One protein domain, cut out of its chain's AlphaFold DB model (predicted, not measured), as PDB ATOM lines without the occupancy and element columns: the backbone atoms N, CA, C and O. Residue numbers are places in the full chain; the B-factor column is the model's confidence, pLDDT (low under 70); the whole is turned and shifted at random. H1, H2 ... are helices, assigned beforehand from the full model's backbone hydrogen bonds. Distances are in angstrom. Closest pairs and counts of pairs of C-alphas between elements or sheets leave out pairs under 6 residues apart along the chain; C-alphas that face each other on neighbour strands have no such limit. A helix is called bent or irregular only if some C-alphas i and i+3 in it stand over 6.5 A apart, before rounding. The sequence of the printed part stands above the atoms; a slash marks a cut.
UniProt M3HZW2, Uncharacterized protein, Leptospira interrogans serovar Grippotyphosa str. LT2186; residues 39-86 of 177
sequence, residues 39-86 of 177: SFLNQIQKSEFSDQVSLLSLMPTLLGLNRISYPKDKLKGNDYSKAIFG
ATOM      1  N   SER A  39     156.399 203.122 118.170       93.44
ATOM      2  CA  SER A  39     155.114 203.502 117.564       93.44
ATOM      3  C   SER A  39     155.236 204.384 116.313       93.44
ATOM      4  O   SER A  39     154.281 204.484 115.546       93.44
ATOM      5  N   PHE A  40     156.389 205.017 116.094       90.69
ATOM      6  CA  PHE A  40     156.652 205.886 114.947       90.69
ATOM      7  C   PHE A  40     157.463 205.207 113.841       90.69
ATOM      8  O   PHE A  40     157.497 205.738 112.738       90.69
ATOM      9  N   LEU A  41     158.062 204.034 114.086       91.12
ATOM     10  CA  LEU A  41     158.937 203.373 113.106       91.12
ATOM     11  C   LEU A  41     158.237 203.113 111.765       91.12
ATOM     12  O   LEU A  41     158.822 203.363 110.720       91.12
ATOM     13  N   ASN A  42     156.963 202.706 111.792       93.88
ATOM     14  CA  ASN A  42     156.178 202.438 110.579       93.88
ATOM     15  C   ASN A  42     155.775 203.706 109.801       93.88
ATOM     16  O   ASN A  42     155.230 203.594 108.709       93.88
ATOM     17  N   GLN A  43     155.973 204.896 110.376       93.50
ATOM     18  CA  GLN A  43     155.643 206.178 109.744       93.50
ATOM     19  C   GLN A  43     156.863 206.818 109.069       93.50
ATOM     20  O   GLN A  43     156.704 207.750 108.284       93.50
ATOM     21  N   ILE A  44     158.074 206.345 109.373       94.94
ATOM     22  CA  ILE A  44     159.310 206.860 108.782       94.94
ATOM     23  C   ILE A  44     159.367 206.413 107.322       94.94
ATOM     24  O   ILE A  44     159.358 205.217 107.038       94.94
ATOM     25  N   GLN A  45     159.458 207.376 106.409       95.62
ATOM     26  CA  GLN A  45     159.631 207.121 104.977       95.62
ATOM     27  C   GLN A  45     161.053 207.435 104.503       95.62
ATOM     28  O   GLN A  45     161.524 206.822 103.549       95.62
ATOM     29  N   LYS A  46     161.760 208.344 105.188       94.75
ATOM     30  CA  LYS A  46     163.171 208.657 104.931       94.75
ATOM     31  C   LYS A  46     163.997 208.348 106.176       94.75
ATOM     32  O   LYS A  46     163.899 209.044 107.185       94.75
ATOM     33  N   SER A  47     164.791 207.284 106.104       92.12
ATOM     34  CA  SER A  47     165.644 206.812 107.205       92.12
ATOM     35  C   SER A  47     167.080 207.334 107.144       92.12
ATOM     36  O   SER A  47     167.819 207.166 108.109       92.12
ATOM     37  N   GLU A  48     167.480 207.943 106.027       95.31
ATOM     38  CA  GLU A  48     168.840 208.424 105.793       95.31
ATOM     39  C   GLU A  48     168.826 209.728 104.985       95.31
ATOM     40  O   GLU A  48     168.046 209.892 104.042       95.31
ATOM     41  N   PHE A  49     169.706 210.650 105.369       95.50
ATOM     42  CA  PHE A  49     170.021 211.873 104.638       95.50
ATOM     43  C   PHE A  49     171.476 211.746 104.174       95.50
ATOM     44  O   PHE A  49     172.387 211.828 104.993       95.50
ATOM     45  N   SER A  50     171.673 211.448 102.887       92.38
ATOM     46  CA  SER A  50     172.994 211.193 102.290       92.38
ATOM     47  C   SER A  50     173.768 212.469 101.961       92.38
ATOM     48  O   SER A  50     174.995 212.445 101.908       92.38
ATOM     49  N   ASP A  51     173.043 213.562 101.732       94.06
ATOM     50  CA  ASP A  51     173.608 214.870 101.420       94.06
ATOM     51  C   ASP A  51     173.979 215.629 102.700       94.06
ATOM     52  O   ASP A  51     173.615 215.243 103.813       94.06
ATOM     53  N   GLN A  52     174.699 216.742 102.546       94.81
ATOM     54  CA  GLN A  52     175.168 217.521 103.687       94.81
ATOM     55  C   GLN A  52     174.004 218.074 104.533       94.81
ATOM     56  O   GLN A  52     173.073 218.711 104.030       94.81
ATOM     57  N   VAL A  53     174.097 217.848 105.843       95.50
ATOM     58  CA  VAL A  53     173.184 218.358 106.873       95.50
ATOM     59  C   VAL A  53     173.999 218.995 107.998       95.50
ATOM     60  O   VAL A  53     175.110 218.552 108.293       95.50
ATOM     61  N   SER A  54     173.464 220.032 108.637       94.06
ATOM     62  CA  SER A  54     174.139 220.750 109.721       94.06
ATOM     63  C   SER A  54     173.679 220.291 111.097       94.06
ATOM     64  O   SER A  54     172.502 220.014 111.327       94.06
ATOM     65  N   LEU A  55     174.585 220.340 112.075       94.06
ATOM     66  CA  LEU A  55     174.227 220.173 113.484       94.06
ATOM     67  C   LEU A  55     173.290 221.290 113.983       94.06
ATOM     68  O   LEU A  55     172.511 221.068 114.908       94.06
ATOM     69  N   LEU A  56     173.303 222.471 113.352       94.06
ATOM     70  CA  LEU A  56     172.363 223.558 113.669       94.06
ATOM     71  C   LEU A  56     170.907 223.139 113.435       94.06
ATOM     72  O   LEU A  56     170.011 223.580 114.153       94.06
ATOM     73  N   SER A  57     170.690 222.224 112.491       96.00
ATOM     74  CA  SER A  57     169.390 221.663 112.134       96.00
ATOM     75  C   SER A  57     168.833 220.692 113.184       96.00
ATOM     76  O   SER A  57     167.654 220.331 113.124       96.00
ATOM     77  N   LEU A  58     169.628 220.305 114.193       95.88
ATOM     78  CA  LEU A  58     169.191 219.432 115.286       95.88
ATOM     79  C   LEU A  58     167.991 220.022 116.033       95.88
ATOM     80  O   LEU A  58     166.961 219.366 116.172       95.88
ATOM     81  N   MET A  59     168.108 221.266 116.500       96.31
ATOM     82  CA  MET A  59     167.053 221.919 117.278       96.31
ATOM     83  C   MET A  59     165.746 222.104 116.485       96.31
ATOM     84  O   MET A  59     164.711 221.630 116.962       96.31
ATOM     85  N   PRO A  60     165.734 222.728 115.286       97.12
ATOM     86  CA  PRO A  60     164.502 222.865 114.506       97.12
ATOM     87  C   PRO A  60     163.887 221.507 114.136       97.12
ATOM     88  O   PRO A  60     162.667 221.369 114.217       97.12
ATOM     89  N   THR A  61     164.697 220.485 113.838       97.06
ATOM     90  CA  THR A  61     164.199 219.125 113.557       97.06
ATOM     91  C   THR A  61     163.550 218.482 114.784       97.06
ATOM     92  O   THR A  61     162.467 217.909 114.671       97.06
ATOM     93  N   LEU A  62     164.150 218.594 115.976       96.31
ATOM     94  CA  LEU A  62     163.557 218.074 117.215       96.31
ATOM     95  C   LEU A  62     162.229 218.764 117.544       96.31
ATOM     96  O   LEU A  62     161.270 218.096 117.935       96.31
ATOM     97  N   LEU A  63     162.147 220.083 117.366       97.00
ATOM     98  CA  LEU A  63     160.904 220.829 117.567       97.00
ATOM     99  C   LEU A  63     159.829 220.408 116.560       97.00
ATOM    100  O   LEU A  63     158.693 220.154 116.964       97.00
ATOM    101  N   GLY A  64     160.192 220.257 115.283       95.88
ATOM    102  CA  GLY A  64     159.301 219.782 114.226       95.88
ATOM    103  C   GLY A  64     158.761 218.375 114.492       95.88
ATOM    104  O   GLY A  64     157.547 218.160 114.452       95.88
ATOM    105  N   LEU A  65     159.630 217.440 114.892       95.06
ATOM    106  CA  LEU A  65     159.246 216.075 115.286       95.06
ATOM    107  C   LEU A  65     158.244 216.061 116.454       95.06
ATOM    108  O   LEU A  65     157.370 215.198 116.506       95.06
ATOM    109  N   ASN A  66     158.337 217.035 117.365       94.50
ATOM    110  CA  ASN A  66     157.431 217.192 118.507       94.50
ATOM    111  C   ASN A  66     156.254 218.146 118.241       94.50
ATOM    112  O   ASN A  66     155.458 218.399 119.145       94.50
ATOM    113  N   ARG A  67     156.116 218.676 117.016       94.19
ATOM    114  CA  ARG A  67     155.080 219.651 116.624       94.19
ATOM    115  C   ARG A  67     155.076 220.919 117.488       94.19
ATOM    116  O   ARG A  67     154.034 221.541 117.697       94.19
ATOM    117  N   ILE A  68     156.245 221.315 117.984       97.25
ATOM    118  CA  ILE A  68     156.430 222.535 118.769       97.25
ATOM    119  C   ILE A  68     156.730 223.676 117.800       97.25
ATOM    120  O   ILE A  68     157.685 223.621 117.030       97.25
ATOM    121  N   SER A  69     155.909 224.724 117.836       95.88
ATOM    122  CA  SER A  69     156.128 225.915 117.011       95.88
ATOM    123  C   SER A  69     157.298 226.741 117.536       95.88
ATOM    124  O   SER A  69     157.455 226.907 118.745       95.88
ATOM    125  N   TYR A  70     158.084 227.312 116.626       94.62
ATOM    126  CA  TYR A  70     159.191 228.204 116.955       94.62
ATOM    127  C   TYR A  70     159.340 229.316 115.907       94.62
ATOM    128  O   TYR A  70     158.963 229.127 114.745       94.62
ATOM    129  N   PRO A  71     159.898 230.480 116.283       92.50
ATOM    130  CA  PRO A  71     160.237 231.524 115.324       92.50
ATOM    131  C   PRO A  71     161.414 231.078 114.445       92.50
ATOM    132  O   PRO A  71     162.516 230.833 114.940       92.50
ATOM    133  N   LYS A  72     161.185 230.962 113.133       86.44
ATOM    134  CA  LYS A  72     162.189 230.468 112.170       86.44
ATOM    135  C   LYS A  72     163.422 231.366 112.051       86.44
ATOM    136  O   LYS A  72     164.478 230.896 111.668       86.44
ATOM    137  N   ASP A  73     163.300 232.648 112.379       87.94
ATOM    138  CA  ASP A  73     164.395 233.620 112.365       87.94
ATOM    139  C   ASP A  73     165.370 233.452 113.544       87.94
ATOM    140  O   ASP A  73     166.479 233.984 113.507       87.94
ATOM    141  N   LYS A  74     164.970 232.716 114.591       88.69
ATOM    142  CA  LYS A  74     165.772 232.515 115.809       88.69
ATOM    143  C   LYS A  74     166.674 231.294 115.754       88.69
ATOM    144  O   LYS A  74     167.655 231.250 116.491       88.69
ATOM    145  N   LEU A  75     166.345 230.317 114.915       91.06
ATOM    146  CA  LEU A  75     167.121 229.095 114.749       91.06
ATOM    147  C   LEU A  75     167.695 229.052 113.339       91.06
ATOM    148  O   LEU A  75     166.994 229.289 112.361       91.06
ATOM    149  N   LYS A  76     168.987 228.756 113.249       89.75
ATOM    150  CA  LYS A  76     169.654 228.456 111.983       89.75
ATOM    151  C   LYS A  76     169.541 226.958 111.704       89.75
ATOM    152  O   LYS A  76     169.362 226.179 112.635       89.75
ATOM    153  N   GLY A  77     169.650 226.583 110.435       92.69
ATOM    154  CA  GLY A  77     169.444 225.212 109.983       92.69
ATOM    155  C   GLY A  77     168.007 224.918 109.547       92.69
ATOM    156  O   GLY A  77     167.107 225.759 109.618       92.69
ATOM    157  N   ASN A  78     167.824 223.699 109.066       95.50
ATOM    158  CA  ASN A  78     166.613 223.168 108.474       95.50
ATOM    159  C   ASN A  78     165.829 222.291 109.455       95.50
ATOM    160  O   ASN A  78     166.381 221.612 110.316       95.50
ATOM    161  N   ASP A  79     164.511 222.268 109.284       96.75
ATOM    162  CA  ASP A  79     163.638 221.299 109.942       96.75
ATOM    163  C   ASP A  79     163.406 220.103 109.021       96.75
ATOM    164  O   ASP A  79     162.654 220.192 108.044       96.75
ATOM    165  N   TYR A  80     164.046 218.981 109.344       97.25
ATOM    166  CA  TYR A  80     163.951 217.743 108.572       97.25
ATOM    167  C   TYR A  80     162.759 216.859 108.963       97.25
ATOM    168  O   TYR A  80     162.542 215.818 108.342       97.25
ATOM    169  N   SER A  81     161.955 217.252 109.960       96.00
ATOM    170  CA  SER A  81     160.860 216.422 110.487       96.00
ATOM    171  C   SER A  81     159.856 215.995 109.415       96.00
ATOM    172  O   SER A  81     159.430 214.844 109.392       96.00
ATOM    173  N   LYS A  82     159.526 216.889 108.479       95.62
ATOM    174  CA  LYS A  82     158.631 216.588 107.353       95.62
ATOM    175  C   LYS A  82     159.212 215.544 106.405       95.62
ATOM    176  O   LYS A  82     158.535 214.571 106.087       95.62
ATOM    177  N   ALA A  83     160.473 215.723 106.012       96.69
ATOM    178  CA  ALA A  83     161.155 214.804 105.106       96.69
ATOM    179  C   ALA A  83     161.248 213.388 105.703       96.69
ATOM    180  O   ALA A  83     161.026 212.412 104.991       96.69
ATOM    181  N   ILE A  84     161.468 213.267 107.022       95.75
ATOM    182  CA  ILE A  84     161.463 211.979 107.744       95.75
ATOM    183  C   ILE A  84     160.151 211.207 107.517       95.75
ATOM    184  O   ILE A  84     160.178 209.992 107.308       95.75
ATOM    185  N   PHE A  85     159.009 211.899 107.508       94.44
ATOM    186  CA  PHE A  85     157.682 211.301 107.309       94.44
ATOM    187  C   PHE A  85     157.224 211.262 105.839       94.44
ATOM    188  O   PHE A  85     156.067 210.937 105.571       94.44
ATOM    189  N   GLY A  86     158.114 211.554 104.883       94.25
ATOM    190  CA  GLY A  86     157.816 211.535 103.442       94.25
ATOM    191  C   GLY A  86     157.031 212.752 102.947       94.25
ATOM    192  O   GLY A  86     156.546 212.769 101.818       94.25
TER     193      GLY A  86
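This is residues 39 to 86 of the 177 residues of an uncharacterized protein of Leptospira interrogans serovar Grippotyphosa str. LT2186 (UniProt M3HZW2). The longest helix, H2, sits with short H3 packed near its last residue, while H1 is set off toward one end of a flat outline; the link of residues 44 to 54 sweeps in an arc from H1 to H2, and the stretch 66 to 80 loops out toward the opposite end and folds back to H3. The printed part has 48 residues with three named helices, in the order H1, H2, H3, and no named strand. The class is all helix, though only 20 of the 48 residues are in named helices. The whole is only just compact, close to loose, with a radius of gyration of the C-alphas of 11.1 A, and spans 32 by 24 by 13 A.

Find C-alpha 39 at (155.114, 203.502, 117.564); from there H1 runs through residues 39 to 43, 8.3 A long. It is irregular: C-alphas 39 and 42 are 7.1 A apart. Go on to C-alpha 55 at (174.227, 220.173, 113.484), where H2 begins; it runs through residues 55 to 65, 15.6 A long. It is only just irregular, with C-alphas 56 and 59 being 6.6 A apart. Last comes H3, residues 81 to 84, 5.3 A long, ending with C-alpha 84 at (161.463, 211.979, 107.744).

Look first at H2 and H3, which touch; their closest C-alphas, those of Leu 65 and Ser 81, are 5.1 A apart. H1 touches no helix: it is apart from H2, and only just apart from H3, at 8.5 A. Of the O i to N i+4 pairs, H1 has 0 of 1 within hydrogen-bond range, beside 1 of 2 O i to N i+3 pairs, H2 has 5 of 7, and H3 is too short for such a pair.

The C-alphas of Asn 42 and Asp 73 are the two farthest apart, at 32.3 A. Both links, H1 to H2 and H2 to H3, are long, with 11 and 15 residues. The printed part has no cut, and no printed residue is under 70 in pLDDT; the mean of the printed part is 94.3.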